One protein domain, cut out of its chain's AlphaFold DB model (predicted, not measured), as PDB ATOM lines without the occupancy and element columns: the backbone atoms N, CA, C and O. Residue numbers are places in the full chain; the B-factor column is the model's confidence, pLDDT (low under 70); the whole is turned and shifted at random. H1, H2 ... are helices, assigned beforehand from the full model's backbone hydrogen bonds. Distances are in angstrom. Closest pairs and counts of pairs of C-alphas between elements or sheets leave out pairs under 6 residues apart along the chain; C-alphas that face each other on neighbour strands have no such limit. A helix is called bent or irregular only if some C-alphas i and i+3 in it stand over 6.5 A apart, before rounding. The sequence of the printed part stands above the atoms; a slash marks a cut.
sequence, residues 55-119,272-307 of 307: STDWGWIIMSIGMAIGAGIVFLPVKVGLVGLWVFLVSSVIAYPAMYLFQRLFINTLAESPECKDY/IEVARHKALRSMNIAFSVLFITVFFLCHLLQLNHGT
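This is residues 55 to 119 and 272 to 307 of the 307 residues of the protein "Serine transporter" of Cutibacterium acnes JCM 18918 (UniProt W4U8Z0). Long helix H4 makes the axis of a rod, with long H3 running back side by side with it; H1 crosses H4, and short H2 joins H1 to H3 near one end. The printed part has 101 residues, four named helices in chain order H1 to H4 and no named strand: all helix, loose, radius of gyration of the C-alphas 16.3 A, spans 56 by 27 by 19 A.

H4, residues 272 to 304, is the hub. H3, residues 85 to 112, touches it at a shallow tilt of 16 degrees, opposite ways; the closest C-alphas, of Ala 111 and Ile 272, are 6.2 A apart. H1, residues 55 to 70, touches H4 residues 278 to 290 alone, at a steep tilt of 43 degrees; the closest C-alphas are Ile 61 and Ala 286, 5.1 A. H2, residues 73 to 83, touches H4 residues 294 to 302 alone; the closest C-alphas are Pro 77 and Cys 298, 4.7 A. H2, H3 and H4 form an up-and-down bundle, each running against the one before. H1 and H3 are apart. Every O i to N i+4 pair is within hydrogen-bond range in H1 and H4, 5 of 7 in H2, 22 of 24 in H3.

H4 measures 48.0 A, ending at C-alpha 304 (25.208, -4.337, -36.332). H3, 39.7 A, has a kink of 37 degrees near residue 94. H2, 15.7 A, is only just irregular: C-alphas 74 and 77 are 6.7 A apart. H1, 22.5 A, begins at C-alpha 55 (-0.773, -27.670, -23.438).

Residues 120 to 271 are not printed; C-alphas 119 and 272 are 16.1 A apart across this cut. Of the links printed whole, none is long. pLDDT is under 70 in 28 residues, among them 106 to 119.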
ATOM      1  N   SER A  55      -1.805 -27.318 -22.453       81.88
ATOM      2  CA  SER A  55      -0.773 -27.670 -23.438       81.88
ATOM      3  C   SER A  55      -1.253 -27.479 -24.880       81.88
ATOM      4  O   SER A  55      -0.443 -27.180 -25.756       81.88
ATOM      5  N   THR A  56      -2.562 -27.596 -25.122       81.62
ATOM      6  CA  THR A  56      -3.194 -27.306 -26.415       81.62
ATOM      7  C   THR A  56      -2.969 -25.849 -26.821       81.62
ATOM      8  O   THR A  56      -2.572 -25.597 -27.958       81.62
ATOM      9  N   ASP A  57      -3.131 -24.901 -25.883       84.81
ATOM     10  CA  ASP A  57      -2.842 -23.479 -26.104       84.81
ATOM     11  C   ASP A  57      -1.380 -23.258 -26.548       84.81
ATOM     12  O   ASP A  57      -1.126 -22.584 -27.549       84.81
ATOM     13  N   TRP A  58      -0.415 -23.897 -25.872       86.12
ATOM     14  CA  TRP A  58       1.006 -23.850 -26.254       86.12
ATOM     15  C   TRP A  58       1.275 -24.437 -27.643       86.12
ATOM     16  O   TRP A  58       2.000 -23.828 -28.433       86.12
ATOM     17  N   GLY A  59       0.689 -25.596 -27.960       86.06
ATOM     18  CA  GLY A  59       0.869 -26.249 -29.258       86.06
ATOM     19  C   GLY A  59       0.417 -25.356 -30.415       86.06
ATOM     20  O   GLY A  59       1.151 -25.169 -31.385       86.06
ATOM     21  N   TRP A  60      -0.745 -24.720 -30.271       86.19
ATOM     22  CA  TRP A  60      -1.282 -23.792 -31.266       86.19
ATOM     23  C   TRP A  60      -0.450 -22.516 -31.423       86.19
ATOM     24  O   TRP A  60      -0.279 -22.039 -32.548       86.19
ATOM     25  N   ILE A  61       0.108 -21.981 -30.334       87.38
ATOM     26  CA  ILE A  61       1.018 -20.826 -30.390       87.38
ATOM     27  C   ILE A  61       2.289 -21.179 -31.166       87.38
ATOM     28  O   ILE A  61       2.671 -20.448 -32.079       87.38
ATOM     29  N   ILE A  62       2.918 -22.314 -30.847       87.12
ATOM     30  CA  ILE A  62       4.156 -22.758 -31.501       87.12
ATOM     31  C   ILE A  62       3.917 -23.019 -32.990       87.12
ATOM     32  O   ILE A  62       4.690 -22.538 -33.820       87.12
ATOM     33  N   MET A  63       2.828 -23.707 -33.349       84.50
ATOM     34  CA  MET A  63       2.472 -23.915 -34.757       84.50
ATOM     35  C   MET A  63       2.279 -22.584 -35.487       84.50
ATOM     36  O   MET A  63       2.795 -22.417 -36.591       84.50
ATOM     37  N   SER A  64       1.590 -21.625 -34.860       82.19
ATOM     38  CA  SER A  64       1.370 -20.294 -35.439       82.19
ATOM     39  C   SER A  64       2.694 -19.580 -35.711       82.19
ATOM     40  O   SER A  64       2.915 -19.105 -36.820       82.19
ATOM     41  N   ILE A  65       3.628 -19.586 -34.758       83.94
ATOM     42  CA  ILE A  65       4.968 -19.013 -34.953       83.94
ATOM     43  C   ILE A  65       5.707 -19.719 -36.101       83.94
ATOM     44  O   ILE A  65       6.267 -19.049 -36.969       83.94
ATOM     45  N   GLY A  66       5.663 -21.054 -36.151       82.44
ATOM     46  CA  GLY A  66       6.273 -21.844 -37.224       82.44
ATOM     47  C   GLY A  66       5.739 -21.478 -38.611       82.44
ATOM     48  O   GLY A  66       6.522 -21.302 -39.545       82.44
ATOM     49  N   MET A  67       4.427 -21.270 -38.745       80.00
ATOM     50  CA  MET A  67       3.822 -20.797 -39.996       80.00
ATOM     51  C   MET A  67       4.257 -19.380 -40.361       80.00
ATOM     52  O   MET A  67       4.551 -19.127 -41.524       80.00
ATOM     53  N   ALA A  68       4.354 -18.469 -39.392       76.19
ATOM     54  CA  ALA A  68       4.856 -17.116 -39.640       76.19
ATOM     55  C   ALA A  68       6.306 -17.139 -40.155       76.19
ATOM     56  O   ALA A  68       6.640 -16.447 -41.120       76.19
ATOM     57  N   ILE A  69       7.159 -17.976 -39.555       79.69
ATOM     58  CA  ILE A  69       8.536 -18.193 -40.018       79.69
ATOM     59  C   ILE A  69       8.536 -18.782 -41.437       79.69
ATOM     60  O   ILE A  69       9.226 -18.253 -42.309       79.69
ATOM     61  N   GLY A  70       7.715 -19.807 -41.693       70.56
ATOM     62  CA  GLY A  70       7.556 -20.432 -43.011       70.56
ATOM     63  C   GLY A  70       7.038 -19.478 -44.095       70.56
ATOM     64  O   GLY A  70       7.474 -19.558 -45.241       70.56
ATOM     65  N   ALA A  71       6.186 -18.517 -43.727       69.88
ATOM     66  CA  ALA A  71       5.688 -17.451 -44.599       69.88
ATOM     67  C   ALA A  71       6.733 -16.352 -44.887       69.88
ATOM     68  O   ALA A  71       6.460 -15.421 -45.647       69.88
ATOM     69  N   GLY A  72       7.934 -16.450 -44.306       69.12
ATOM     70  CA  GLY A  72       9.053 -15.555 -44.587       69.12
ATOM     71  C   GLY A  72       9.068 -14.271 -43.758       69.12
ATOM     72  O   GLY A  72       9.765 -13.325 -44.127       69.12
ATOM     73  N   ILE A  73       8.361 -14.222 -42.622       76.50
ATOM     74  CA  ILE A  73       8.372 -13.054 -41.722       76.50
ATOM     75  C   ILE A  73       9.783 -12.706 -41.222       76.50
ATOM     76  O   ILE A  73      10.086 -11.550 -40.940       76.50
ATOM     77  N   VAL A  74      10.676 -13.696 -41.170       77.38
ATOM     78  CA  VAL A  74      12.082 -13.543 -40.772       77.38
ATOM     79  C   VAL A  74      12.881 -12.646 -41.721       77.38
ATOM     80  O   VAL A  74      13.902 -12.098 -41.323       77.38
ATOM     81  N   PHE A  75      12.405 -12.438 -42.953       74.06
ATOM     82  CA  PHE A  75      13.010 -11.513 -43.915       74.06
ATOM     83  C   PHE A  75      12.479 -10.078 -43.781       74.06
ATOM     84  O   PHE A  75      13.032  -9.155 -44.383       74.06
ATOM     85  N   LEU A  76      11.418  -9.866 -42.995       75.06
ATOM     86  CA  LEU A  76      10.820  -8.550 -42.785       75.06
ATOM     87  C   LEU A  76      11.805  -7.555 -42.136       75.06
ATOM     88  O   LEU A  76      11.909  -6.444 -42.654       75.06
ATOM     89  N   PRO A  77      12.610  -7.925 -41.117       71.75
ATOM     90  CA  PRO A  77      13.638  -7.045 -40.557       71.75
ATOM     91  C   PRO A  77      14.683  -6.571 -41.573       71.75
ATOM     92  O   PRO A  77      15.097  -5.418 -41.506       71.75
ATOM     93  N   VAL A  78      15.074  -7.416 -42.535       74.31
ATOM     94  CA  VAL A  78      16.043  -7.049 -43.587       74.31
ATOM     95  C   VAL A  78      15.451  -5.982 -44.511       74.31
ATOM     96  O   VAL A  78      16.095  -4.975 -44.793       74.31
ATOM     97  N   LYS A  79      14.188  -6.154 -44.927       65.44
ATOM     98  CA  LYS A  79      13.470  -5.173 -45.759       65.44
ATOM     99  C   LYS A  79      13.228  -3.859 -45.011       65.44
ATOM    100  O   LYS A  79      13.452  -2.784 -45.558       65.44
ATOM    101  N   VAL A  80      12.806  -3.940 -43.751       66.19
ATOM    102  CA  VAL A  80      12.571  -2.767 -42.897       66.19
ATOM    103  C   VAL A  80      13.874  -2.045 -42.557       66.19
ATOM    104  O   VAL A  80      13.878  -0.821 -42.472       66.19
ATOM    105  N   GLY A  81      14.989  -2.764 -42.417       66.94
ATOM    106  CA  GLY A  81      16.310  -2.176 -42.202       66.94
ATOM    107  C   GLY A  81      16.729  -1.214 -43.318       66.94
ATOM    108  O   GLY A  81      17.348  -0.194 -43.029       66.94
ATOM    109  N   LEU A  82      16.322  -1.501 -44.560       66.56
ATOM    110  CA  LEU A  82      16.578  -0.665 -45.740       66.56
ATOM    111  C   LEU A  82      15.596   0.514 -45.874       66.56
ATOM    112  O   LEU A  82      15.995   1.587 -46.312       66.56
ATOM    113  N   VAL A  83      14.322   0.324 -45.509       63.47
ATOM    114  CA  VAL A  83      13.248   1.337 -45.665       63.47
ATOM    115  C   VAL A  83      13.140   2.279 -44.451       63.47
ATOM    116  O   VAL A  83      12.643   3.397 -44.573       63.47
ATOM    117  N   GLY A  84      13.628   1.852 -43.284       69.19
ATOM    118  CA  GLY A  84      13.687   2.629 -42.044       69.19
ATOM    119  C   GLY A  84      12.779   2.092 -40.927       69.19
ATOM    120  O   GLY A  84      11.590   1.834 -41.124       69.19
ATOM    121  N   LEU A  85      13.328   1.994 -39.708       76.38
ATOM    122  CA  LEU A  85      12.652   1.470 -38.505       76.38
ATOM    123  C   LEU A  85      11.362   2.231 -38.144       76.38
ATOM    124  O   LEU A  85      10.366   1.629 -37.743       76.38
ATOM    125  N   TRP A  86      11.360   3.555 -38.308       73.56
ATOM    126  CA  TRP A  86      10.217   4.405 -37.959       73.56
ATOM    127  C   TRP A  86       8.979   4.117 -38.811       73.56
ATOM    128  O   TRP A  86       7.863   4.117 -38.292       73.56
ATOM    129  N   VAL A  87       9.171   3.787 -40.092       72.25
ATOM    130  CA  VAL A  87       8.086   3.392 -41.006       72.25
ATOM    131  C   VAL A  87       7.398   2.127 -40.500       72.25
ATOM    132  O   VAL A  87       6.170   2.030 -40.490       72.25
ATOM    133  N   PHE A  88       8.185   1.168 -40.014       75.75
ATOM    134  CA  PHE A  88       7.673  -0.080 -39.464       75.75
ATOM    135  C   PHE A  88       6.935   0.118 -38.140       75.75
ATOM    136  O   PHE A  88       5.871  -0.464 -37.950       75.75
ATOM    137  N   LEU A  89       7.442   0.967 -37.243       79.94
ATOM    138  CA  LEU A  89       6.757   1.269 -35.984       79.94
ATOM    139  C   LEU A  89       5.394   1.928 -36.222       79.94
ATOM    140  O   LEU A  89       4.387   1.457 -35.698       79.94
ATOM    141  N   VAL A  90       5.341   2.967 -37.062       79.31
ATOM    142  CA  VAL A  90       4.087   3.677 -37.366       79.31
ATOM    143  C   VAL A  90       3.092   2.758 -38.078       79.31
ATOM    144  O   VAL A  90       1.922   2.706 -37.703       79.31
ATOM    145  N   SER A  91       3.548   1.982 -39.064       73.56
ATOM    146  CA  SER A  91       2.676   1.024 -39.755       73.56
ATOM    147  C   SER A  91       2.207  -0.105 -38.837       73.56
ATOM    148  O   SER A  91       1.053  -0.506 -38.942       73.56
ATOM    149  N   SER A  92       3.024  -0.567 -37.887       77.81
ATOM    150  CA  SER A  92       2.637  -1.599 -36.916       77.81
ATOM    151  C   SER A  92       1.563  -1.129 -35.939       77.81
ATOM    152  O   SER A  92       0.658  -1.898 -35.623       77.81
ATOM    153  N   VAL A  93       1.609   0.134 -35.502       83.25
ATOM    154  CA  VAL A  93       0.565   0.727 -34.646       83.25
ATOM    155  C   VAL A  93      -0.793   0.735 -35.351       83.25
ATOM    156  O   VAL A  93      -1.817   0.542 -34.702       83.25
ATOM    157  N   ILE A  94      -0.811   0.903 -36.676       78.00
ATOM    158  CA  ILE A  94      -2.035   0.873 -37.491       78.00
ATOM    159  C   ILE A  94      -2.424  -0.567 -37.857       78.00
ATOM    160  O   ILE A  94      -3.601  -0.925 -37.849       78.00
ATOM    161  N   ALA A  95      -1.444  -1.414 -38.161       74.81
ATOM    162  CA  ALA A  95      -1.675  -2.797 -38.547       74.81
ATOM    163  C   ALA A  95      -2.225  -3.618 -37.377       74.81
ATOM    164  O   ALA A  95      -3.155  -4.393 -37.574       74.81
ATOM    165  N   TYR A  96      -1.720  -3.428 -36.155       80.94
ATOM    166  CA  TYR A  96      -2.158  -4.177 -34.975       80.94
ATOM    167  C   TYR A  96      -3.683  -4.157 -34.735       80.94
ATOM    168  O   TYR A  96      -4.278  -5.234 -34.652       80.94
ATOM    169  N   PRO A  97      -4.367  -2.996 -34.673       78.44
ATOM    170  CA  PRO A  97      -5.816  -2.958 -34.483       78.44
ATOM    171  C   PRO A  97      -6.585  -3.553 -35.669       78.44
ATOM    172  O   PRO A  97      -7.584  -4.242 -35.455       78.44
ATOM    173  N   ALA A  98      -6.116  -3.348 -36.905       74.31
ATOM    174  CA  ALA A  98      -6.734  -3.944 -38.090       74.31
ATOM    175  C   ALA A  98      -6.652  -5.480 -38.056       74.31
ATOM    176  O   ALA A  98      -7.646  -6.171 -38.284       74.31
ATOM    177  N   MET A  99      -5.484  -6.011 -37.693       75.25
ATOM    178  CA  MET A  99      -5.222  -7.439 -37.520       75.25
ATOM    179  C   MET A  99      -6.098  -8.045 -36.429       75.25
ATOM    180  O   MET A  99      -6.761  -9.056 -36.655       75.25
ATOM    181  N   TYR A 100      -6.139  -7.401 -35.264       73.44
ATOM    182  CA  TYR A 100      -6.939  -7.841 -34.129       73.44
ATOM    183  C   TYR A 100      -8.431  -7.897 -34.474       73.44
ATOM    184  O   TYR A 100      -9.100  -8.890 -34.187       73.44
ATOM    185  N   LEU A 101      -8.955  -6.865 -35.144       73.62
ATOM    186  CA  LEU A 101     -10.352  -6.823 -35.570       73.62
ATOM    187  C   LEU A 101     -10.668  -7.931 -36.581       73.62
ATOM    188  O   LEU A 101     -11.692  -8.605 -36.464       73.62
ATOM    189  N   PHE A 102      -9.779  -8.149 -37.549       68.56
ATOM    190  CA  PHE A 102      -9.970  -9.167 -38.576       68.56
ATOM    191  C   PHE A 102      -9.943 -10.584 -37.988       68.56
ATOM    192  O   PHE A 102     -10.820 -11.395 -38.280       68.56
ATOM    193  N   GLN A 103      -8.983 -10.866 -37.104       69.44
ATOM    194  CA  GLN A 103      -8.888 -12.136 -36.379       69.44
ATOM    195  C   GLN A 103     -10.138 -12.389 -35.527       69.44
ATOM    196  O   GLN A 103     -10.688 -13.490 -35.547       69.44
ATOM    197  N   ARG A 104     -10.627 -11.357 -34.827       69.44
ATOM    198  CA  ARG A 104     -11.867 -11.413 -34.042       69.44
ATOM    199  C   ARG A 104     -13.077 -11.740 -34.904       69.44
ATOM    200  O   ARG A 104     -13.852 -12.619 -34.538       69.44
ATOM    201  N   LEU A 105     -13.231 -11.060 -36.037       70.81
ATOM    202  CA  LEU A 105     -14.333 -11.299 -36.965       70.81
ATOM    203  C   LEU A 105     -14.312 -12.744 -37.479       70.81
ATOM    204  O   LEU A 105     -15.334 -13.422 -37.449       70.81
ATOM    205  N   PHE A 106     -13.136 -13.234 -37.871       68.75
ATOM    206  CA  PHE A 106     -12.941 -14.609 -38.326       68.75
ATOM    207  C   PHE A 106     -13.329 -15.641 -37.268       68.75
ATOM    208  O   PHE A 106     -14.120 -16.545 -37.539       68.75
ATOM    209  N   ILE A 107     -12.782 -15.502 -36.058       68.06
ATOM    210  CA  ILE A 107     -13.016 -16.450 -34.967       68.06
ATOM    211  C   ILE A 107     -14.482 -16.410 -34.526       68.06
ATOM    212  O   ILE A 107     -15.057 -17.461 -34.263       68.06
ATOM    213  N   ASN A 108     -15.104 -15.228 -34.482       67.75
ATOM    214  CA  ASN A 108     -16.522 -15.094 -34.154       67.75
ATOM    215  C   ASN A 108     -17.398 -15.826 -35.178       67.75
ATOM    216  O   ASN A 108     -18.217 -16.647 -34.785       67.75
ATOM    217  N   THR A 109     -17.173 -15.612 -36.476       66.25
ATOM    218  CA  THR A 109     -17.932 -16.293 -37.539       66.25
ATOM    219  C   THR A 109     -17.761 -17.816 -37.495       66.25
ATOM    220  O   THR A 109     -18.726 -18.554 -37.685       66.25
ATOM    221  N   LEU A 110     -16.546 -18.301 -37.218       64.25
ATOM    222  CA  LEU A 110     -16.247 -19.734 -37.107       64.25
ATOM    223  C   LEU A 110     -16.792 -20.383 -35.834       64.25
ATOM    224  O   LEU A 110     -17.086 -21.577 -35.829       64.25
ATOM    225  N   ALA A 111     -16.886 -19.632 -34.739       61.28
ATOM    226  CA  ALA A 111     -17.464 -20.119 -33.494       61.28
ATOM    227  C   ALA A 111     -18.997 -20.201 -33.585       61.28
ATOM    228  O   ALA A 111     -19.581 -21.153 -33.074       61.28
ATOM    229  N   GLU A 112     -19.625 -19.249 -34.281       61.97
ATOM    230  CA  GLU A 112     -21.080 -19.153 -34.465       61.97
ATOM    231  C   GLU A 112     -21.636 -20.197 -35.454       61.97
ATOM    232  O   GLU A 112     -22.823 -20.520 -35.419       61.97
ATOM    233  N   SER A 113     -20.810 -20.740 -36.361       56.03
ATOM    234  CA  SER A 113     -21.305 -21.657 -37.392       56.03
ATOM    235  C   SER A 113     -21.828 -22.972 -36.776       56.03
ATOM    236  O   SER A 113     -21.086 -23.655 -36.056       56.03
ATOM    237  N   PRO A 114     -23.083 -23.381 -37.067       51.88
ATOM    238  CA  PRO A 114     -23.696 -24.579 -36.481       51.88
ATOM    239  C   PRO A 114     -23.018 -25.876 -36.942       51.88
ATOM    240  O   PRO A 114     -23.057 -26.878 -36.235       51.88
ATOM    241  N   GLU A 115     -22.340 -25.846 -38.092       50.53
ATOM    242  CA  GLU A 115     -21.472 -26.925 -38.558       50.53
ATOM    243  C   GLU A 115     -19.994 -26.530 -38.383       50.53
ATOM    244  O   GLU A 115     -19.573 -25.448 -38.809       50.53
ATOM    245  N   CYS A 116     -19.194 -27.414 -37.773       50.06
ATOM    246  CA  CYS A 116     -17.729 -27.317 -37.729       50.06
ATOM    247  C   CYS A 116     -17.142 -27.674 -39.105       50.06
ATOM    248  O   CYS A 116     -16.582 -28.753 -39.282       50.06
ATOM    249  N   LYS A 117     -17.323 -26.797 -40.095       53.34
ATOM    250  CA  LYS A 117     -16.727 -26.924 -41.433       53.34
ATOM    251  C   LYS A 117     -15.694 -25.824 -41.650       53.34
ATOM    252  O   LYS A 117     -15.750 -24.781 -40.999       53.34
ATOM    253  N   ASP A 118     -14.757 -26.063 -42.561       56.44
ATOM    254  CA  ASP A 118     -13.701 -25.106 -42.882       56.44
ATOM    255  C   ASP A 118     -14.290 -23.741 -43.268       56.44
ATOM    256  O   ASP A 118     -15.355 -23.650 -43.887       56.44
ATOM    257  N   TYR A 119     -13.587 -22.658 -42.930       53.22
ATOM    258  CA  TYR A 119     -14.012 -21.286 -43.238       53.22
ATOM    259  C   TYR A 119     -14.481 -21.073 -44.695       53.22
ATOM    260  O   TYR A 119     -15.507 -20.414 -44.892       53.22
ATOM    261  N   ILE A 272     -18.906 -23.224 -26.649       70.25
ATOM    262  CA  ILE A 272     -18.444 -22.432 -27.797       70.25
ATOM    263  C   ILE A 272     -17.727 -21.161 -27.319       70.25
ATOM    264  O   ILE A 272     -16.710 -20.753 -27.882       70.25
ATOM    265  N   GLU A 273     -18.202 -20.565 -26.228       72.69
ATOM    266  CA  GLU A 273     -17.657 -19.343 -25.642       72.69
ATOM    267  C   GLU A 273     -16.247 -19.555 -25.082       72.69
ATOM    268  O   GLU A 273     -15.387 -18.687 -25.247       72.69
ATOM    269  N   VAL A 274     -15.984 -20.718 -24.471       75.19
ATOM    270  CA  VAL A 274     -14.652 -21.076 -23.952       75.19
ATOM    271  C   VAL A 274     -13.690 -21.339 -25.105       75.19
ATOM    272  O   VAL A 274     -12.573 -20.820 -25.091       75.19
ATOM    273  N   ALA A 275     -14.128 -22.081 -26.128       77.62
ATOM    274  CA  ALA A 275     -13.329 -22.344 -27.323       77.62
ATOM    275  C   ALA A 275     -12.920 -21.038 -28.026       77.62
ATOM    276  O   ALA A 275     -11.751 -20.837 -28.356       77.62
ATOM    277  N   ARG A 276     -13.866 -20.103 -28.168       76.00
ATOM    278  CA  ARG A 276     -13.627 -18.763 -28.714       76.00
ATOM    279  C   ARG A 276     -12.632 -17.961 -27.877       76.00
ATOM    280  O   ARG A 276     -11.715 -17.357 -28.436       76.00
ATOM    281  N   HIS A 277     -12.803 -17.947 -26.553       80.75
ATOM    282  CA  HIS A 277     -11.903 -17.237 -25.643       80.75
ATOM    283  C   HIS A 277     -10.463 -17.752 -25.766       80.75
ATOM    284  O   HIS A 277      -9.531 -16.962 -25.914       80.75
ATOM    285  N   LYS A 278     -10.289 -19.079 -25.744       83.12
ATOM    286  CA  LYS A 278      -8.981 -19.729 -25.868       83.12
ATOM    287  C   LYS A 278      -8.332 -19.466 -27.224       83.12
ATOM    288  O   LYS A 278      -7.186 -19.031 -27.253       83.12
ATOM    289  N   ALA A 279      -9.073 -19.599 -28.325       81.31
ATOM    290  CA  ALA A 279      -8.563 -19.305 -29.666       81.31
ATOM    291  C   ALA A 279      -8.076 -17.850 -29.804       81.31
ATOM    292  O   ALA A 279      -6.966 -17.607 -30.278       81.31
ATOM    293  N   LEU A 280      -8.870 -16.879 -29.332       80.06
ATOM    294  CA  LEU A 280      -8.494 -15.459 -29.350       80.06
ATOM    295  C   LEU A 280      -7.257 -15.180 -28.496       80.06
ATOM    296  O   LEU A 280      -6.373 -14.427 -28.906       80.06
ATOM    297  N   ARG A 281      -7.179 -15.787 -27.309       84.88
ATOM    298  CA  ARG A 281      -6.029 -15.636 -26.416       84.88
ATOM    299  C   ARG A 281      -4.757 -16.191 -27.050       84.88
ATOM    300  O   ARG A 281      -3.757 -15.480 -27.098       84.88
ATOM    301  N   SER A 282      -4.801 -17.428 -27.541       85.62
ATOM    302  CA  SER A 282      -3.651 -18.096 -28.154       85.62
ATOM    303  C   SER A 282      -3.136 -17.313 -29.365       85.62
ATOM    304  O   SER A 282      -1.928 -17.121 -29.501       85.62
ATOM    305  N   MET A 283      -4.032 -16.739 -30.174       82.12
ATOM    306  CA  MET A 283      -3.625 -15.887 -31.295       82.12
ATOM    307  C   MET A 283      -2.984 -14.565 -30.890       82.12
ATOM    308  O   MET A 283      -1.948 -14.197 -31.442       82.12
ATOM    309  N   ASN A 284      -3.547 -13.866 -29.905       84.19
ATOM    310  CA  ASN A 284      -2.956 -12.614 -29.433       84.19
ATOM    311  C   ASN A 284      -1.557 -12.836 -28.841       84.19
ATOM    312  O   ASN A 284      -0.664 -12.014 -29.050       84.19
ATOM    313  N   ILE A 285      -1.346 -13.955 -28.137       86.94
ATOM    314  CA  ILE A 285      -0.028 -14.325 -27.606       86.94
ATOM    315  C   ILE A 285       0.945 -14.613 -28.753       86.94
ATOM    316  O   ILE A 285       2.032 -14.036 -28.775       86.94
ATOM    317  N   ALA A 286       0.552 -15.437 -29.731       86.19
ATOM    318  CA  ALA A 286       1.396 -15.753 -30.885       86.19
ATOM    319  C   ALA A 286       1.809 -14.491 -31.661       86.19
ATOM    320  O   ALA A 286       2.985 -14.314 -31.983       86.19
ATOM    321  N   PHE A 287       0.866 -13.576 -31.898       82.75
ATOM    322  CA  PHE A 287       1.149 -12.299 -32.550       82.75
ATOM    323  C   PHE A 287       2.101 -11.427 -31.721       82.75
ATOM    324  O   PHE A 287       3.036 -10.848 -32.267       82.75
ATOM    325  N   SER A 288       1.890 -11.338 -30.404       86.19
ATOM    326  CA  SER A 288       2.740 -10.529 -29.520       86.19
ATOM    327  C   SER A 288       4.183 -11.032 -29.521       86.19
ATOM    328  O   SER A 288       5.112 -10.240 -29.666       86.19
ATOM    329  N   VAL A 289       4.380 -12.351 -29.436       88.50
ATOM    330  CA  VAL A 289       5.709 -12.977 -29.530       88.50
ATOM    331  C   VAL A 289       6.354 -12.685 -30.885       88.50
ATOM    332  O   VAL A 289       7.534 -12.331 -30.943       88.50
ATOM    333  N   LEU A 290       5.586 -12.781 -31.972       84.44
ATOM    334  CA  LEU A 290       6.074 -12.476 -33.314       84.44
ATOM    335  C   LEU A 290       6.517 -11.015 -33.446       84.44
ATOM    336  O   LEU A 290       7.615 -10.748 -33.930       84.44
ATOM    337  N   PHE A 291       5.685 -10.079 -32.989       83.75
ATOM    338  CA  PHE A 291       5.981  -8.652 -33.020       83.75
ATOM    339  C   PHE A 291       7.263  -8.334 -32.248       83.75
ATOM    340  O   PHE A 291       8.152  -7.672 -32.779       83.75
ATOM    341  N   ILE A 292       7.389  -8.870 -31.031       87.06
ATOM    342  CA  ILE A 292       8.578  -8.714 -30.189       87.06
ATOM    343  C   ILE A 292       9.818  -9.258 -30.906       87.06
ATOM    344  O   ILE A 292      10.834  -8.575 -30.984       87.06
ATOM    345  N   THR A 293       9.725 -10.453 -31.492       87.00
ATOM    346  CA  THR A 293      10.845 -11.093 -32.199       87.00
ATOM    347  C   THR A 293      11.303 -10.255 -33.393       87.00
ATOM    348  O   THR A 293      12.490  -9.978 -33.537       87.00
ATOM    349  N   VAL A 294      10.370  -9.795 -34.229       82.75
ATOM    350  CA  VAL A 294      10.666  -8.945 -35.395       82.75
ATOM    351  C   VAL A 294      11.245  -7.599 -34.964       82.75
ATOM    352  O   VAL A 294      12.210  -7.128 -35.567       82.75
ATOM    353  N   PHE A 295      10.694  -6.996 -33.909       84.44
ATOM    354  CA  PHE A 295      11.190  -5.743 -33.353       84.44
ATOM    355  C   PHE A 295      12.633  -5.884 -32.852       84.44
ATOM    356  O   PHE A 295      13.490  -5.087 -33.234       84.44
ATOM    357  N   PHE A 296      12.928  -6.930 -32.072       87.06
ATOM    358  CA  PHE A 296      14.282  -7.216 -31.594       87.06
ATOM    359  C   PHE A 296      15.254  -7.497 -32.739       87.06
ATOM    360  O   PHE A 296      16.351  -6.947 -32.740       87.06
ATOM    361  N   LEU A 297      14.858  -8.294 -33.735       85.25
ATOM    362  CA  LEU A 297      15.686  -8.556 -34.915       85.25
ATOM    363  C   LEU A 297      15.989  -7.270 -35.687       85.25
ATOM    364  O   LEU A 297      17.119  -7.067 -36.120       85.25
ATOM    365  N   CYS A 298      15.003  -6.385 -35.839       79.25
ATOM    366  CA  CYS A 298      15.196  -5.108 -36.514       79.25
ATOM    367  C   CYS A 298      16.136  -4.191 -35.721       79.25
ATOM    368  O   CYS A 298      17.053  -3.610 -36.298       79.25
ATOM    369  N   HIS A 299      15.966  -4.111 -34.398       82.75
ATOM    370  CA  HIS A 299      16.858  -3.348 -33.527       82.75
ATOM    371  C   HIS A 299      18.298  -3.884 -33.568       82.75
ATOM    372  O   HIS A 299      19.238  -3.113 -33.745       82.75
ATOM    373  N   LEU A 300      18.473  -5.207 -33.492       84.12
ATOM    374  CA  LEU A 300      19.779  -5.862 -33.575       84.12
ATOM    375  C   LEU A 300      20.464  -5.606 -34.925       84.12
ATOM    376  O   LEU A 300      21.662  -5.335 -34.971       84.12
ATOM    377  N   LEU A 301      19.706  -5.662 -36.024       78.88
ATOM    378  CA  LEU A 301      20.222  -5.381 -37.363       78.88
ATOM    379  C   LEU A 301      20.728  -3.934 -37.472       78.88
ATOM    380  O   LEU A 301      21.792  -3.701 -38.036       78.88
ATOM    381  N   GLN A 302      20.002  -2.972 -36.898       74.44
ATOM    382  CA  GLN A 302      20.410  -1.563 -36.875       74.44
ATOM    383  C   GLN A 302      21.690  -1.342 -36.056       74.44
ATOM    384  O   GLN A 302      22.544  -0.563 -36.473       74.44
ATOM    385  N   LEU A 303      21.858  -2.052 -34.933       77.31
ATOM    386  CA  LEU A 303      23.084  -1.993 -34.128       77.31
ATOM    387  C   LEU A 303      24.296  -2.567 -34.879       77.31
ATOM    388  O   LEU A 303      25.366  -1.967 -34.860       77.31
ATOM    389  N   ASN A 304      24.127  -3.700 -35.570       74.56
ATOM    390  CA  ASN A 304      25.208  -4.337 -36.332       74.56
ATOM    391  C   ASN A 304      25.607  -3.557 -37.586       74.56
ATOM    392  O   ASN A 304      26.775  -3.557 -37.964       74.56
ATOM    393  N   HIS A 305      24.652  -2.902 -38.246       66.12
ATOM    394  CA  HIS A 305      24.931  -2.147 -39.465       66.12
ATOM    395  C   HIS A 305      25.592  -0.792 -39.230       66.12
ATOM    396  O   HIS A 305      25.784  -0.103 -40.228       66.12
ATOM    397  N   GLY A 306      25.947  -0.448 -37.983       53.59
ATOM    398  CA  GLY A 306      26.756   0.719 -37.638       53.59
ATOM    399  C   GLY A 306      26.270   1.994 -38.320       53.59
ATOM    400  O   GLY A 306      26.627   2.285 -39.461       53.59
ATOM    401  N   THR A 307      25.462   2.791 -37.627       47.81
ATOM    402  CA  THR A 307      25.505   4.234 -37.908       47.81
ATOM    403  C   THR A 307      26.941   4.728 -37.891       47.81
ATOM    404  O   THR A 307      27.638   4.370 -36.913       47.81
TER     405      THR A 307